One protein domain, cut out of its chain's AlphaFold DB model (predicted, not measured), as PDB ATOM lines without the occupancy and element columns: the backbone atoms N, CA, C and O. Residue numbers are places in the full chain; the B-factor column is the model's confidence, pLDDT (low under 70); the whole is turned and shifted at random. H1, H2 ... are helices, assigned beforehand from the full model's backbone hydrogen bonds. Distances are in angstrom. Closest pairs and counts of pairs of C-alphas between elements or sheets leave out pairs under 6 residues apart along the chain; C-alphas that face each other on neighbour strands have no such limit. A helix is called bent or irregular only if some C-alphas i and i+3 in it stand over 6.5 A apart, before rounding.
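This is residues 10 to 106 of the 160 residues of an uncharacterized protein of marine metagenome (UniProt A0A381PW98). Two long helices, H2 and H4, cross steeply, the first half of H4 packing on the middle of H2, while two shorter helices, H1 and H3, stand across H2 near its opposite ends. Little H5 turns a corner at the far end of H4, and residues 67 to 78 make a long loop between H3 and H4. The printed part has 97 residues with five named helices, H1 to H5 in chain order, and no named strand: it is all helix. It is only just compact, close to loose, with a radius of gyration of the C-alphas of 14.9 A and spans of 39 by 33 by 32 A.

Begin with the hub, H2, residues 28 to 48, which touches three helices, mostly crossed, with no shallow tilt among them. Its residues 32 to 40 touch residues 80 to 87 of H4, residues 79 to 97, opposite ways at a steep tilt of 58 degrees; the closest C-alphas, of Gly 36 and Leu 83, are 5.5 A apart. H1, residues 10 to 18, touches H2 at residues 28 to 34, closest at the C-alphas of Ala 17 and Gly 29, 3.8 A. H3, residues 57 to 66, touches H2 at residues 43 to 48, closest at the C-alphas of Cys 44 and Leu 63, 7.3 A. H5, residues 99 to 104, is close to H4 but not clearly touching, and is apart from H1, H2 and H3. Every O i to N i+4 pair is within hydrogen-bond range in H1, H4 and H5, against 14 of 17 in H2 and 5 of 6 in H3.

Find C-alpha 28 at (-22.905, 39.425, -21.698); from there H2 runs 28.6 A to C-alpha 48, only just irregular, with C-alphas 31 and 34 6.53 A apart. H4 runs 26.7 A to C-alpha 97 at (-31.911, 54.785, -30.264). H3 measures 14.5 A, H1 12.2 A and H5 8.7 A.

The two C-alphas farthest apart, of Gly 49 and Gly 106, are 44.1 A apart. The printed part has no cut, and its one long link joins H3 to H4. Look for pLDDT under 70 at residues 20 to 26.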
ATOM      1  N   VAL A  10     -35.042  43.398 -32.476       92.38
ATOM      2  CA  VAL A  10     -34.834  41.942 -32.443       92.38
ATOM      3  C   VAL A  10     -33.442  41.598 -32.971       92.38
ATOM      4  O   VAL A  10     -32.717  40.826 -32.343       92.38
ATOM      5  N   GLU A  11     -33.035  42.240 -34.061       92.06
ATOM      6  CA  GLU A  11     -31.723  42.112 -34.689       92.06
ATOM      7  C   GLU A  11     -30.616  42.604 -33.750       92.06
ATOM      8  O   GLU A  11     -29.584  41.948 -33.608       92.06
ATOM      9  N   LEU A  12     -30.847  43.715 -33.041       90.38
ATOM     10  CA  LEU A  12     -29.939  44.193 -31.997       90.38
ATOM     11  C   LEU A  12     -29.769  43.147 -30.884       90.38
ATOM     12  O   LEU A  12     -28.646  42.874 -30.460       90.38
ATOM     13  N   PHE A  13     -30.864  42.544 -30.413       89.44
ATOM     14  CA  PHE A  13     -30.817  41.483 -29.404       89.44
ATOM     15  C   PHE A  13     -30.049  40.254 -29.894       89.44
ATOM     16  O   PHE A  13     -29.250  39.695 -29.143       89.44
ATOM     17  N   GLU A  14     -30.280  39.837 -31.138       88.81
ATOM     18  CA  GLU A  14     -29.583  38.711 -31.751       88.81
ATOM     19  C   GLU A  14     -28.078  38.972 -31.840       88.81
ATOM     20  O   GLU A  14     -27.287  38.144 -31.379       88.81
ATOM     21  N   PHE A  15     -27.692  40.140 -32.352       88.69
ATOM     22  CA  PHE A  15     -26.299  40.562 -32.456       88.69
ATOM     23  C   PHE A  15     -25.622  40.628 -31.083       88.69
ATOM     24  O   PHE A  15     -24.529  40.092 -30.900       88.69
ATOM     25  N   ILE A  16     -26.287  41.204 -30.073       86.56
ATOM     26  CA  ILE A  16     -25.732  41.263 -28.713       86.56
ATOM     27  C   ILE A  16     -25.610  39.868 -28.093       86.56
ATOM     28  O   ILE A  16     -24.637  39.571 -27.397       86.56
ATOM     29  N   ALA A  17     -26.574  38.984 -28.346       85.50
ATOM     30  CA  ALA A  17     -26.526  37.625 -27.832       85.50
ATOM     31  C   ALA A  17     -25.404  36.805 -28.485       85.50
ATOM     32  O   ALA A  17     -24.737  36.034 -27.787       85.50
ATOM     33  N   LYS A  18     -25.201  36.932 -29.801       84.25
ATOM     34  CA  LYS A  18     -24.296  36.082 -30.590       84.25
ATOM     35  C   LYS A  18     -22.878  36.629 -30.712       84.25
ATOM     36  O   LYS A  18     -21.945  35.872 -30.460       84.25
ATOM     37  N   ASP A  19     -22.740  37.908 -31.038       77.69
ATOM     38  CA  ASP A  19     -21.511  38.456 -31.623       77.69
ATOM     39  C   ASP A  19     -20.900  39.605 -30.803       77.69
ATOM     40  O   ASP A  19     -19.727  39.938 -30.979       77.69
ATOM     41  N   TRP A  20     -21.654  40.218 -29.882       69.69
ATOM     42  CA  TRP A  20     -21.135  41.325 -29.074       69.69
ATOM     43  C   TRP A  20     -20.182  40.849 -27.975       69.69
ATOM     44  O   TRP A  20     -20.586  40.420 -26.891       69.69
ATOM     45  N   SER A  21     -18.886  41.000 -28.240       60.94
ATOM     46  CA  SER A  21     -17.802  40.728 -27.296       60.94
ATOM     47  C   SER A  21     -16.815  41.897 -27.241       60.94
ATOM     48  O   SER A  21     -15.720  41.845 -27.798       60.94
ATOM     49  N   THR A  22     -17.192  42.987 -26.571       64.75
ATOM     50  CA  THR A  22     -16.180  43.929 -26.046       64.75
ATOM     51  C   THR A  22     -15.574  43.348 -24.760       64.75
ATOM     52  O   THR A  22     -16.304  42.658 -24.049       64.75
ATOM     53  N   PRO A  23     -14.321  43.662 -24.381       66.00
ATOM     54  CA  PRO A  23     -13.712  43.168 -23.139       66.00
ATOM     55  C   PRO A  23     -14.576  43.366 -21.880       66.00
ATOM     56  O   PRO A  23     -14.640  42.480 -21.033       66.00
ATOM     57  N   GLU A  24     -15.288  44.493 -21.793       64.50
ATOM     58  CA  GLU A  24     -16.193  44.849 -20.686       64.50
ATOM     59  C   GLU A  24     -17.520  44.075 -20.720       64.50
ATOM     60  O   GLU A  24     -18.135  43.836 -19.684       64.50
ATOM     61  N   HIS A  25     -17.939  43.639 -21.907       66.19
ATOM     62  CA  HIS A  25     -19.173  42.886 -22.147       66.19
ATOM     63  C   HIS A  25     -18.897  41.428 -22.530       66.19
ATOM     64  O   HIS A  25     -19.784  40.741 -23.041       66.19
ATOM     65  N   ASN A  26     -17.680  40.930 -22.285       65.31
ATOM     66  CA  ASN A  26     -17.338  39.546 -22.563       65.31
ATOM     67  C   ASN A  26     -18.288  38.639 -21.779       65.31
ATOM     68  O   ASN A  26     -18.390  38.711 -20.549       65.31
ATOM     69  N   ASN A  27     -18.960  37.750 -22.506       73.75
ATOM     70  CA  ASN A  27     -19.997  36.850 -22.008       73.75
ATOM     71  C   ASN A  27     -21.331  37.526 -21.627       73.75
ATOM     72  O   ASN A  27     -22.151  36.861 -21.005       73.75
ATOM     73  N   TYR A  28     -21.603  38.790 -21.982       82.38
ATOM     74  CA  TYR A  28     -22.905  39.425 -21.698       82.38
ATOM     75  C   TYR A  28     -24.058  38.677 -22.382       82.38
ATOM     76  O   TYR A  28     -25.043  38.313 -21.737       82.38
ATOM     77  N   GLY A  29     -23.894  38.340 -23.665       84.38
ATOM     78  CA  GLY A  29     -24.865  37.529 -24.399       84.38
ATOM     79  C   GLY A  29     -25.131  36.163 -23.754       84.38
ATOM     80  O   GLY A  29     -26.260  35.683 -23.758       84.38
ATOM     81  N   GLU A  30     -24.122  35.537 -23.144       84.19
ATOM     82  CA  GLU A  30     -24.268  34.257 -22.440       84.19
ATOM     83  C   GLU A  30     -24.871  34.422 -21.035       84.19
ATOM     84  O   GLU A  30     -25.916  33.847 -20.732       84.19
ATOM     85  N   LYS A  31     -24.234  35.235 -20.188       86.75
ATOM     86  CA  LYS A  31     -24.544  35.384 -18.760       86.75
ATOM     87  C   LYS A  31     -25.828  36.157 -18.483       86.75
ATOM     88  O   LYS A  31     -26.358  36.033 -17.386       86.75
ATOM     89  N   VAL A  32     -26.303  36.956 -19.437       89.25
ATOM     90  CA  VAL A  32     -27.493  37.797 -19.260       89.25
ATOM     91  C   VAL A  32     -28.599  37.378 -20.214       89.25
ATOM     92  O   VAL A  32     -29.661  36.975 -19.755       89.25
ATOM     93  N   LEU A  33     -28.368  37.423 -21.529       90.12
ATOM     94  CA  LEU A  33     -29.445  37.175 -22.496       90.12
ATOM     95  C   LEU A  33     -29.831  35.695 -22.540       90.12
ATOM     96  O   LEU A  33     -30.946  35.322 -22.184       90.12
ATOM     97  N   ARG A  34     -28.893  34.806 -22.872       90.31
ATOM     98  CA  ARG A  34     -29.188  33.362 -22.881       90.31
ATOM     99  C   ARG A  34     -29.608  32.860 -21.498       90.31
ATOM    100  O   ARG A  34     -30.557  32.083 -21.404       90.31
ATOM    101  N   ARG A  35     -28.966  33.343 -20.425       92.94
ATOM    102  CA  ARG A  35     -29.377  33.036 -19.045       92.94
ATOM    103  C   ARG A  35     -30.809  33.489 -18.746       92.94
ATOM    104  O   ARG A  35     -31.554  32.718 -18.153       92.94
ATOM    105  N   GLY A  36     -31.199  34.684 -19.190       94.50
ATOM    106  CA  GLY A  36     -32.565  35.203 -19.105       94.50
ATOM    107  C   GLY A  36     -33.579  34.234 -19.687       94.50
ATOM    108  O   GLY A  36     -34.501  33.834 -18.985       94.50
ATOM    109  N   LEU A  37     -33.356  33.781 -20.923       94.00
ATOM    110  CA  LEU A  37     -34.247  32.816 -21.574       94.00
ATOM    111  C   LEU A  37     -34.380  31.511 -20.781       94.00
ATOM    112  O   LEU A  37     -35.497  31.039 -20.605       94.00
ATOM    113  N   ILE A  38     -33.276  30.967 -20.261       96.12
ATOM    114  CA  ILE A  38     -33.300  29.751 -19.430       96.12
ATOM    115  C   ILE A  38     -34.144  29.974 -18.169       96.12
ATOM    116  O   ILE A  38     -35.030  29.179 -17.873       96.12
ATOM    117  N   VAL A  39     -33.910  31.075 -17.449       97.19
ATOM    118  CA  VAL A  39     -34.634  31.392 -16.208       97.19
ATOM    119  C   VAL A  39     -36.123  31.629 -16.477       97.19
ATOM    120  O   VAL A  39     -36.969  31.193 -15.699       97.19
ATOM    121  N   PHE A  40     -36.474  32.303 -17.573       97.25
ATOM    122  CA  PHE A  40     -37.875  32.517 -17.938       97.25
ATOM    123  C   PHE A  40     -38.570  31.208 -18.332       97.25
ATOM    124  O   PHE A  40     -39.729  31.010 -17.965       97.25
ATOM    125  N   ASP A  41     -37.866  30.301 -19.014       97.69
ATOM    126  CA  ASP A  41     -38.373  28.968 -19.354       97.69
ATOM    127  C   ASP A  41     -38.613  28.129 -18.090       97.69
ATOM    128  O   ASP A  41     -39.698  27.579 -17.907       97.69
ATOM    129  N   GLU A  42     -37.656  28.114 -17.156       97.69
ATOM    130  CA  GLU A  42     -37.790  27.449 -15.853       97.69
ATOM    131  C   GLU A  42     -39.003  27.967 -15.069       97.69
ATOM    132  O   GLU A  42     -39.762  27.178 -14.504       97.69
ATOM    133  N   LEU A  43     -39.227  29.284 -15.066       96.81
ATOM    134  CA  LEU A  43     -40.386  29.891 -14.415       96.81
ATOM    135  C   LEU A  43     -41.713  29.505 -15.083       96.81
ATOM    136  O   LEU A  43     -42.689  29.223 -14.383       96.81
ATOM    137  N   CYS A  44     -41.759  29.461 -16.418       97.69
ATOM    138  CA  CYS A  44     -42.937  28.995 -17.154       97.69
ATOM    139  C   CYS A  44     -43.237  27.527 -16.836       97.69
ATOM    140  O   CYS A  44     -44.384  27.183 -16.543       97.69
ATOM    141  N   ILE A  45     -42.207  26.679 -16.799       97.94
ATOM    142  CA  ILE A  45     -42.343  25.258 -16.469       97.94
ATOM    143  C   ILE A  45     -42.849  25.092 -15.037       97.94
ATOM    144  O   ILE A  45     -43.788  24.335 -14.802       97.94
ATOM    145  N   GLN A  46     -42.283  25.823 -14.075       97.06
ATOM    146  CA  GLN A  46     -42.706  25.752 -12.674       97.06
ATOM    147  C   GLN A  46     -44.161  26.182 -12.477       97.06
ATOM    148  O   GLN A  46     -44.862  25.614 -11.642       97.06
ATOM    149  N   LYS A  47     -44.619  27.188 -13.228       96.88
ATOM    150  CA  LYS A  47     -45.942  27.785 -13.032       96.88
ATOM    151  C   LYS A  47     -47.044  27.132 -13.863       96.88
ATOM    152  O   LYS A  47     -48.175  27.019 -13.399       96.88
ATOM    153  N   PHE A  48     -46.724  26.727 -15.089       97.19
ATOM    154  CA  PHE A  48     -47.693  26.265 -16.082       97.19
ATOM    155  C   PHE A  48     -47.399  24.859 -16.613       97.19
ATOM    156  O   PHE A  48     -48.240  24.298 -17.310       97.19
ATOM    157  N   GLY A  49     -46.230  24.283 -16.311       97.31
ATOM    158  CA  GLY A  49     -45.794  22.997 -16.864       97.31
ATOM    159  C   GLY A  49     -45.416  23.053 -18.347       97.31
ATOM    160  O   GLY A  49     -45.303  22.009 -18.982       97.31
ATOM    161  N   LEU A  50     -45.240  24.255 -18.904       97.50
ATOM    162  CA  LEU A  50     -44.970  24.506 -20.319       97.50
ATOM    163  C   LEU A  50     -43.688  25.321 -20.471       97.50
ATOM    164  O   LEU A  50     -43.364  26.130 -19.601       97.50
ATOM    165  N   LYS A  51     -42.987  25.141 -21.592       97.00
ATOM    166  CA  LYS A  51     -41.907  26.049 -21.986       97.00
ATOM    167  C   LYS A  51     -42.476  27.406 -22.387       97.00
ATOM    168  O   LYS A  51     -43.625  27.499 -22.811       97.00
ATOM    169  N   LEU A  52     -41.652  28.446 -22.320       96.06
ATOM    170  CA  LEU A  52     -42.022  29.824 -22.632       96.06
ATOM    171  C   LEU A  52     -42.648  29.963 -24.028       96.06
ATOM    172  O   LEU A  52     -43.638  30.671 -24.179       96.06
ATOM    173  N   LEU A  53     -42.099  29.274 -25.034       96.62
ATOM    174  CA  LEU A  53     -42.615  29.309 -26.410       96.62
ATOM    175  C   LEU A  53     -43.967  28.600 -26.577       96.62
ATOM    176  O   LEU A  53     -44.689  28.894 -27.524       96.62
ATOM    177  N   ASP A  54     -44.305  27.692 -25.660       97.81
ATOM    178  CA  ASP A  54     -45.569  26.950 -25.658       97.81
ATOM    179  C   ASP A  54     -46.633  27.633 -24.776       97.81
ATOM    180  O   ASP A  54     -47.799  27.232 -24.769       97.81
ATOM    181  N   CYS A  55     -46.256  28.662 -24.010       97.50
ATOM    182  CA  CYS A  55     -47.189  29.453 -23.217       97.50
ATOM    183  C   CYS A  55     -48.038  30.370 -24.108       97.50
ATOM    184  O   CYS A  55     -47.551  31.019 -25.030       97.50
ATOM    185  N   SER A  56     -49.321  30.504 -23.768       97.88
ATOM    186  CA  SER A  56     -50.175  31.541 -24.354       97.88
ATOM    187  C   SER A  56     -49.714  32.941 -23.940       97.88
ATOM    188  O   SER A  56     -49.155  33.131 -22.857       97.88
ATOM    189  N   GLU A  57     -50.045  33.953 -24.743       96.75
ATOM    190  CA  GLU A  57     -49.738  35.358 -24.439       96.75
ATOM    191  C   GLU A  57     -50.243  35.782 -23.047       96.75
ATOM    192  O   GLU A  57     -49.549  36.475 -22.305       96.75
ATOM    193  N   SER A  58     -51.420  35.291 -22.641       97.50
ATOM    194  CA  SER A  58     -51.979  35.555 -21.311       97.50
ATOM    195  C   SER A  58     -51.124  34.980 -20.172       97.50
ATOM    196  O   SER A  58     -50.916  35.651 -19.161       97.50
ATOM    197  N   GLN A  59     -50.582  33.769 -20.341       97.31
ATOM    198  CA  GLN A  59     -49.707  33.117 -19.360       97.31
ATOM    199  C   GLN A  59     -48.360  33.829 -19.266       97.31
ATOM    200  O   GLN A  59     -47.884  34.095 -18.161       97.31
ATOM    201  N   VAL A  60     -47.788  34.188 -20.420       96.19
ATOM    202  CA  VAL A  60     -46.569  34.998 -20.512       96.19
ATOM    203  C   VAL A  60     -46.779  36.303 -19.748       96.19
ATOM    204  O   VAL A  60     -46.043  36.584 -18.806       96.19
ATOM    205  N   LYS A  61     -47.840  37.056 -20.055       95.94
ATOM    206  CA  LYS A  61     -48.134  38.324 -19.379       95.94
ATOM    207  C   LYS A  61     -48.246  38.165 -17.862       95.94
ATOM    208  O   LYS A  61     -47.609  38.915 -17.132       95.94
ATOM    209  N   VAL A  62     -48.994  37.169 -17.384       96.00
ATOM    210  CA  VAL A  62     -49.145  36.899 -15.944       96.00
ATOM    211  C   VAL A  62     -47.799  36.624 -15.271       96.00
ATOM    212  O   VAL A  62     -47.561  37.104 -14.165       96.00
ATOM    213  N   LEU A  63     -46.914  35.851 -15.902       95.56
ATOM    214  CA  LEU A  63     -45.595  35.574 -15.340       95.56
ATOM    215  C   LEU A  63     -44.693  36.815 -15.349       95.56
ATOM    216  O   LEU A  63     -44.052  37.118 -14.344       95.56
ATOM    217  N   PHE A  64     -44.631  37.529 -16.472       95.69
ATOM    218  CA  PHE A  64     -43.752  38.687 -16.617       95.69
ATOM    219  C   PHE A  64     -44.210  39.884 -15.773       95.69
ATOM    220  O   PHE A  64     -43.358  40.606 -15.254       95.69
ATOM    221  N   ASP A  65     -45.518  40.046 -15.543       95.31
ATOM    222  CA  ASP A  65     -46.065  41.036 -14.608       95.31
ATOM    223  C   ASP A  65     -45.531  40.801 -13.176       95.31
ATOM    224  O   ASP A  65     -45.150  41.757 -12.502       95.31
ATOM    225  N   GLU A  66     -45.384  39.553 -12.720       93.75
ATOM    226  CA  GLU A  66     -44.850  39.241 -11.379       93.75
ATOM    227  C   GLU A  66     -43.366  39.578 -11.199       93.75
ATOM    228  O   GLU A  66     -42.927  39.864 -10.084       93.75
ATOM    229  N   ILE A  67     -42.582  39.545 -12.280       94.69
ATOM    230  CA  ILE A  67     -41.141  39.846 -12.252       94.69
ATOM    231  C   ILE A  67     -40.815  41.246 -12.785       94.69
ATOM    232  O   ILE A  67     -39.648  41.596 -12.953       94.69
ATOM    233  N   SER A  68     -41.837  42.062 -13.046       93.31
ATOM    234  CA  SER A  68     -41.704  43.381 -13.673       93.31
ATOM    235  C   SER A  68     -41.220  44.487 -12.728       93.31
ATOM    236  O   SER A  68     -40.776  45.539 -13.198       93.31
ATOM    237  N   TYR A  69     -41.266  44.279 -11.411       89.44
ATOM    238  CA  TYR A  69     -40.874  45.299 -10.439       89.44
ATOM    239  C   TYR A  69     -39.481  45.037  -9.857       89.44
ATOM    240  O   TYR A  69     -39.298  44.181  -8.991       89.44
ATOM    241  N   GLU A  70     -38.501  45.808 -10.330       85.38
ATOM    242  CA  GLU A  70     -37.151  45.842  -9.767       85.38
ATOM    243  C   GLU A  70     -37.115  46.798  -8.566       85.38
ATOM    244  O   GLU A  70     -37.557  47.940  -8.665       85.38
ATOM    245  N   ASP A  71     -36.555  46.345  -7.445       85.25
ATOM    246  CA  ASP A  71     -36.365  47.153  -6.246       85.25
ATOM    247  C   ASP A  71     -34.867  47.212  -5.979       85.25
ATOM    248  O   ASP A  71     -34.262  46.307  -5.401       85.25
ATOM    249  N   LYS A  72     -34.273  48.316  -6.426       79.81
ATOM    250  CA  LYS A  72     -32.829  48.542  -6.368       79.81
ATOM    251  C   LYS A  72     -32.301  48.717  -4.942       79.81
ATOM    252  O   LYS A  72     -31.089  48.733  -4.753       79.81
ATOM    253  N   SER A  73     -33.178  48.852  -3.944       84.56
ATOM    254  CA  SER A  73     -32.780  48.905  -2.534       84.56
ATOM    255  C   SER A  73     -32.509  47.515  -1.939       84.56
ATOM    256  O   SER A  73     -31.770  47.394  -0.959       84.56
ATOM    257  N   LEU A  74     -33.056  46.454  -2.545       83.44
ATOM    258  CA  LEU A  74     -32.885  45.080  -2.082       83.44
ATOM    259  C   LEU A  74     -31.538  44.512  -2.538       83.44
ATOM    260  O   LEU A  74     -31.273  44.362  -3.731       83.44
ATOM    261  N   LYS A  75     -30.704  44.095  -1.576       77.44
ATOM    262  CA  LYS A  75     -29.447  43.383  -1.872       77.44
ATOM    263  C   LYS A  75     -29.706  42.033  -2.562       77.44
ATOM    264  O   LYS A  75     -29.072  41.728  -3.571       77.44
ATOM    265  N   ASP A  76     -30.717  41.299  -2.091       83.75
ATOM    266  CA  ASP A  76     -31.047  39.938  -2.544       83.75
ATOM    267  C   ASP A  76     -32.331  39.876  -3.384       83.75
ATOM    268  O   ASP A  76     -33.235  39.074  -3.150       83.75
ATOM    269  N   GLN A  77     -32.435  40.739  -4.393       88.06
ATOM    270  CA  GLN A  77     -33.516  40.623  -5.367       88.06
ATOM    271  C   GLN A  77     -33.343  39.390  -6.274       88.06
ATOM    272  O   GLN A  77     -32.233  39.089  -6.725       88.06
ATOM    273  N   LYS A  78     -34.465  38.712  -6.564       92.62
ATOM    274  CA  LYS A  78     -34.549  37.524  -7.430       92.62
ATOM    275  C   LYS A  78     -33.853  37.753  -8.776       92.62
ATOM    276  O   LYS A  78     -34.061  38.780  -9.420       92.62
ATOM    277  N   GLU A  79     -33.097  36.749  -9.221       94.25
ATOM    278  CA  GLU A  79     -32.378  36.762 -10.503       94.25
ATOM    279  C   GLU A  79     -33.319  37.074 -11.678       94.25
ATOM    280  O   GLU A  79     -33.018  37.941 -12.496       94.25
ATOM    281  N   SER A  80     -34.501  36.452 -11.712       94.75
ATOM    282  CA  SER A  80     -35.501  36.656 -12.767       94.75
ATOM    283  C   SER A  80     -35.949  38.109 -12.918       94.75
ATOM    284  O   SER A  80     -36.125  38.580 -14.038       94.75
ATOM    285  N   VAL A  81     -36.080  38.836 -11.807       95.38
ATOM    286  CA  VAL A  81     -36.468  40.250 -11.814       95.38
ATOM    287  C   VAL A  81     -35.357  41.106 -12.417       95.38
ATOM    288  O   VAL A  81     -35.622  41.933 -13.286       95.38
ATOM    289  N   LYS A  82     -34.102  40.870 -12.014       92.88
ATOM    290  CA  LYS A  82     -32.935  41.597 -12.546       92.88
ATOM    291  C   LYS A  82     -32.752  41.343 -14.046       92.88
ATOM    292  O   LYS A  82     -32.532  42.275 -14.823       92.88
ATOM    293  N   LEU A  83     -32.886  40.085 -14.469       94.19
ATOM    294  CA  LEU A  83     -32.793  39.702 -15.878       94.19
ATOM    295  C   LEU A  83     -33.927  40.338 -16.689       94.19
ATOM    296  O   LEU A  83     -33.664  40.943 -17.726       94.19
ATOM    297  N   PHE A  84     -35.173  40.301 -16.208       95.38
ATOM    298  CA  PHE A  84     -36.284  40.914 -16.937       95.38
ATOM    299  C   PHE A  84     -36.213  42.447 -16.977       95.38
ATOM    300  O   PHE A  84     -36.518  43.053 -18.005       95.38
ATOM    301  N   ALA A  85     -35.746  43.093 -15.906       93.88
ATOM    302  CA  ALA A  85     -35.449  44.524 -15.916       93.88
ATOM    303  C   ALA A  85     -34.425  44.877 -17.006       93.88
ATOM    304  O   ALA A  85     -34.636  45.831 -17.757       93.88
ATOM    305  N   THR A  86     -33.381  44.058 -17.155       91.94
ATOM    306  CA  THR A  86     -32.373  44.218 -18.210       91.94
ATOM    307  C   THR A  86     -32.983  44.078 -19.606       91.94
ATOM    308  O   THR A  86     -32.778  44.948 -20.449       91.94
ATOM    309  N   TYR A  87     -33.807  43.048 -19.837       93.12
ATOM    310  CA  TYR A  87     -34.521  42.862 -21.106       93.12
ATOM    311  C   TYR A  87     -35.379  44.078 -21.471       93.12
ATOM    312  O   TYR A  87     -35.280  44.592 -22.583       93.12
ATOM    313  N   ARG A  88     -36.180  44.593 -20.528       93.69
ATOM    314  CA  ARG A  88     -36.985  45.802 -20.762       93.69
ATOM    315  C   ARG A  88     -36.111  47.013 -21.079       93.69
ATOM    316  O   ARG A  88     -36.415  47.748 -22.012       93.69
ATOM    317  N   GLY A  89     -35.018  47.199 -20.337       92.88
ATOM    318  CA  GLY A  89     -34.063  48.281 -20.577       92.88
ATOM    319  C   GLY A  89     -33.443  48.217 -21.972       92.88
ATOM    320  O   GLY A  89     -33.315  49.248 -22.631       92.88
ATOM    321  N   MET A  90     -33.132  47.018 -22.461       91.88
ATOM    322  CA  MET A  90     -32.617  46.814 -23.814       91.88
ATOM    323  C   MET A  90     -33.667  47.063 -24.895       91.88
ATOM    324  O   MET A  90     -33.338  47.689 -25.895       91.88
ATOM    325  N   VAL A  91     -34.922  46.645 -24.696       94.00
ATOM    326  CA  VAL A  91     -36.015  46.945 -25.641       94.00
ATOM    327  C   VAL A  91     -36.236  48.453 -25.750       94.00
ATOM    328  O   VAL A  91     -36.316  48.987 -26.853       94.00
ATOM    329  N   VAL A  92     -36.280  49.151 -24.611       94.00
ATOM    330  CA  VAL A  92     -36.423  50.614 -24.558       94.00
ATOM    331  C   VAL A  92     -35.236  51.297 -25.228       94.00
ATOM    332  O   VAL A  92     -35.436  52.178 -26.058       94.00
ATOM    333  N   THR A  93     -34.012  50.873 -24.900       92.88
ATOM    334  CA  THR A  93     -32.794  51.410 -25.518       92.88
ATOM    335  C   THR A  93     -32.829  51.207 -27.025       92.88
ATOM    336  O   THR A  93     -32.768  52.186 -27.752       92.88
ATOM    337  N   GLY A  94     -33.001  49.969 -27.493       93.69
ATOM    338  CA  GLY A  94     -33.010  49.647 -28.918       93.69
ATOM    339  C   GLY A  94     -34.084  50.410 -29.688       93.69
ATOM    340  O   GLY A  94     -33.807  50.935 -30.762       93.69
ATOM    341  N   TYR A  95     -35.291  50.540 -29.128       95.62
ATOM    342  CA  TYR A  95     -36.345  51.310 -29.780       95.62
ATOM    343  C   TYR A  95     -35.975  52.794 -29.852       95.62
ATOM    344  O   TYR A  95     -35.958  53.362 -30.941       95.62
ATOM    345  N   PHE A  96     -35.632  53.430 -28.730       94.38
ATOM    346  CA  PHE A  96     -35.418  54.881 -28.678       94.38
ATOM    347  C   PHE A  96     -34.064  55.365 -29.208       94.38
ATOM    348  O   PHE A  96     -33.894  56.568 -29.395       94.38
ATOM    349  N   THR A  97     -33.124  54.464 -29.498       93.00
ATOM    350  CA  THR A  97     -31.911  54.785 -30.264       93.00
ATOM    351  C   THR A  97     -32.051  54.503 -31.762       93.00
ATOM    352  O   THR A  97     -31.175  54.898 -32.530       93.00
ATOM    353  N   SER A  98     -33.139  53.861 -32.199       94.00
ATOM    354  CA  SER A  98     -33.440  53.668 -33.621       94.00
ATOM    355  C   SER A  98     -33.927  54.964 -34.281       94.00
ATOM    356  O   SER A  98     -34.448  55.867 -33.623       94.00
ATOM    357  N   GLU A  99     -33.841  55.038 -35.613       91.62
ATOM    358  CA  GLU A  99     -34.397  56.160 -36.381       91.62
ATOM    359  C   GLU A  99     -35.899  56.355 -36.105       91.62
ATOM    360  O   GLU A  99     -36.379  57.485 -35.992       91.62
ATOM    361  N   ILE A 100     -36.643  55.255 -35.960       93.00
ATOM    362  CA  ILE A 100     -38.080  55.274 -35.674       93.00
ATOM    363  C   ILE A 100     -38.341  55.855 -34.288       93.00
ATOM    364  O   ILE A 100     -39.156  56.768 -34.163       93.00
ATOM    365  N   GLY A 101     -37.647  55.368 -33.259       93.50
ATOM    366  CA  GLY A 101     -37.852  55.842 -31.892       93.50
ATOM    367  C   GLY A 101     -37.389  57.280 -31.683       93.50
ATOM    368  O   GLY A 101     -38.065  58.029 -30.985       93.50
ATOM    369  N   ILE A 102     -36.311  57.718 -32.341       91.81
ATOM    370  CA  ILE A 102     -35.879  59.127 -32.327       91.81
ATOM    371  C   ILE A 102     -36.964  60.036 -32.918       91.81
ATOM    372  O   ILE A 102     -37.283  61.080 -32.337       91.81
ATOM    373  N   LYS A 103     -37.569  59.634 -34.046       90.38
ATOM    374  CA  LYS A 103     -38.704  60.357 -34.643       90.38
ATOM    375  C   LYS A 103     -39.911  60.378 -33.704       90.38
ATOM    376  O   LYS A 103     -40.555  61.417 -33.586       90.38
ATOM    377  N   ASP A 104     -40.194  59.266 -33.030       91.50
ATOM    378  CA  ASP A 104     -41.321  59.123 -32.099       91.50
ATOM    379  C   ASP A 104     -41.159  59.993 -30.841       91.50
ATOM    380  O   ASP A 104     -42.114  60.611 -30.378       91.50
ATOM    381  N   LEU A 105     -39.925  60.143 -30.341       90.25
ATOM    382  CA  LEU A 105     -39.590  61.089 -29.267       90.25
ATOM    383  C   LEU A 105     -39.772  62.557 -29.678       90.25
ATOM    384  O   LEU A 105     -39.731  63.444 -28.824       90.25
ATOM    385  N   GLY A 106     -39.895  62.839 -30.979       88.56
ATOM    386  CA  GLY A 106     -39.823  64.196 -31.510       88.56
ATOM    387  C   GLY A 106     -38.454  64.840 -31.282       88.56
ATOM    388  O   GLY A 106     -38.338  66.068 -31.287       88.56
TER     389      GLY A 106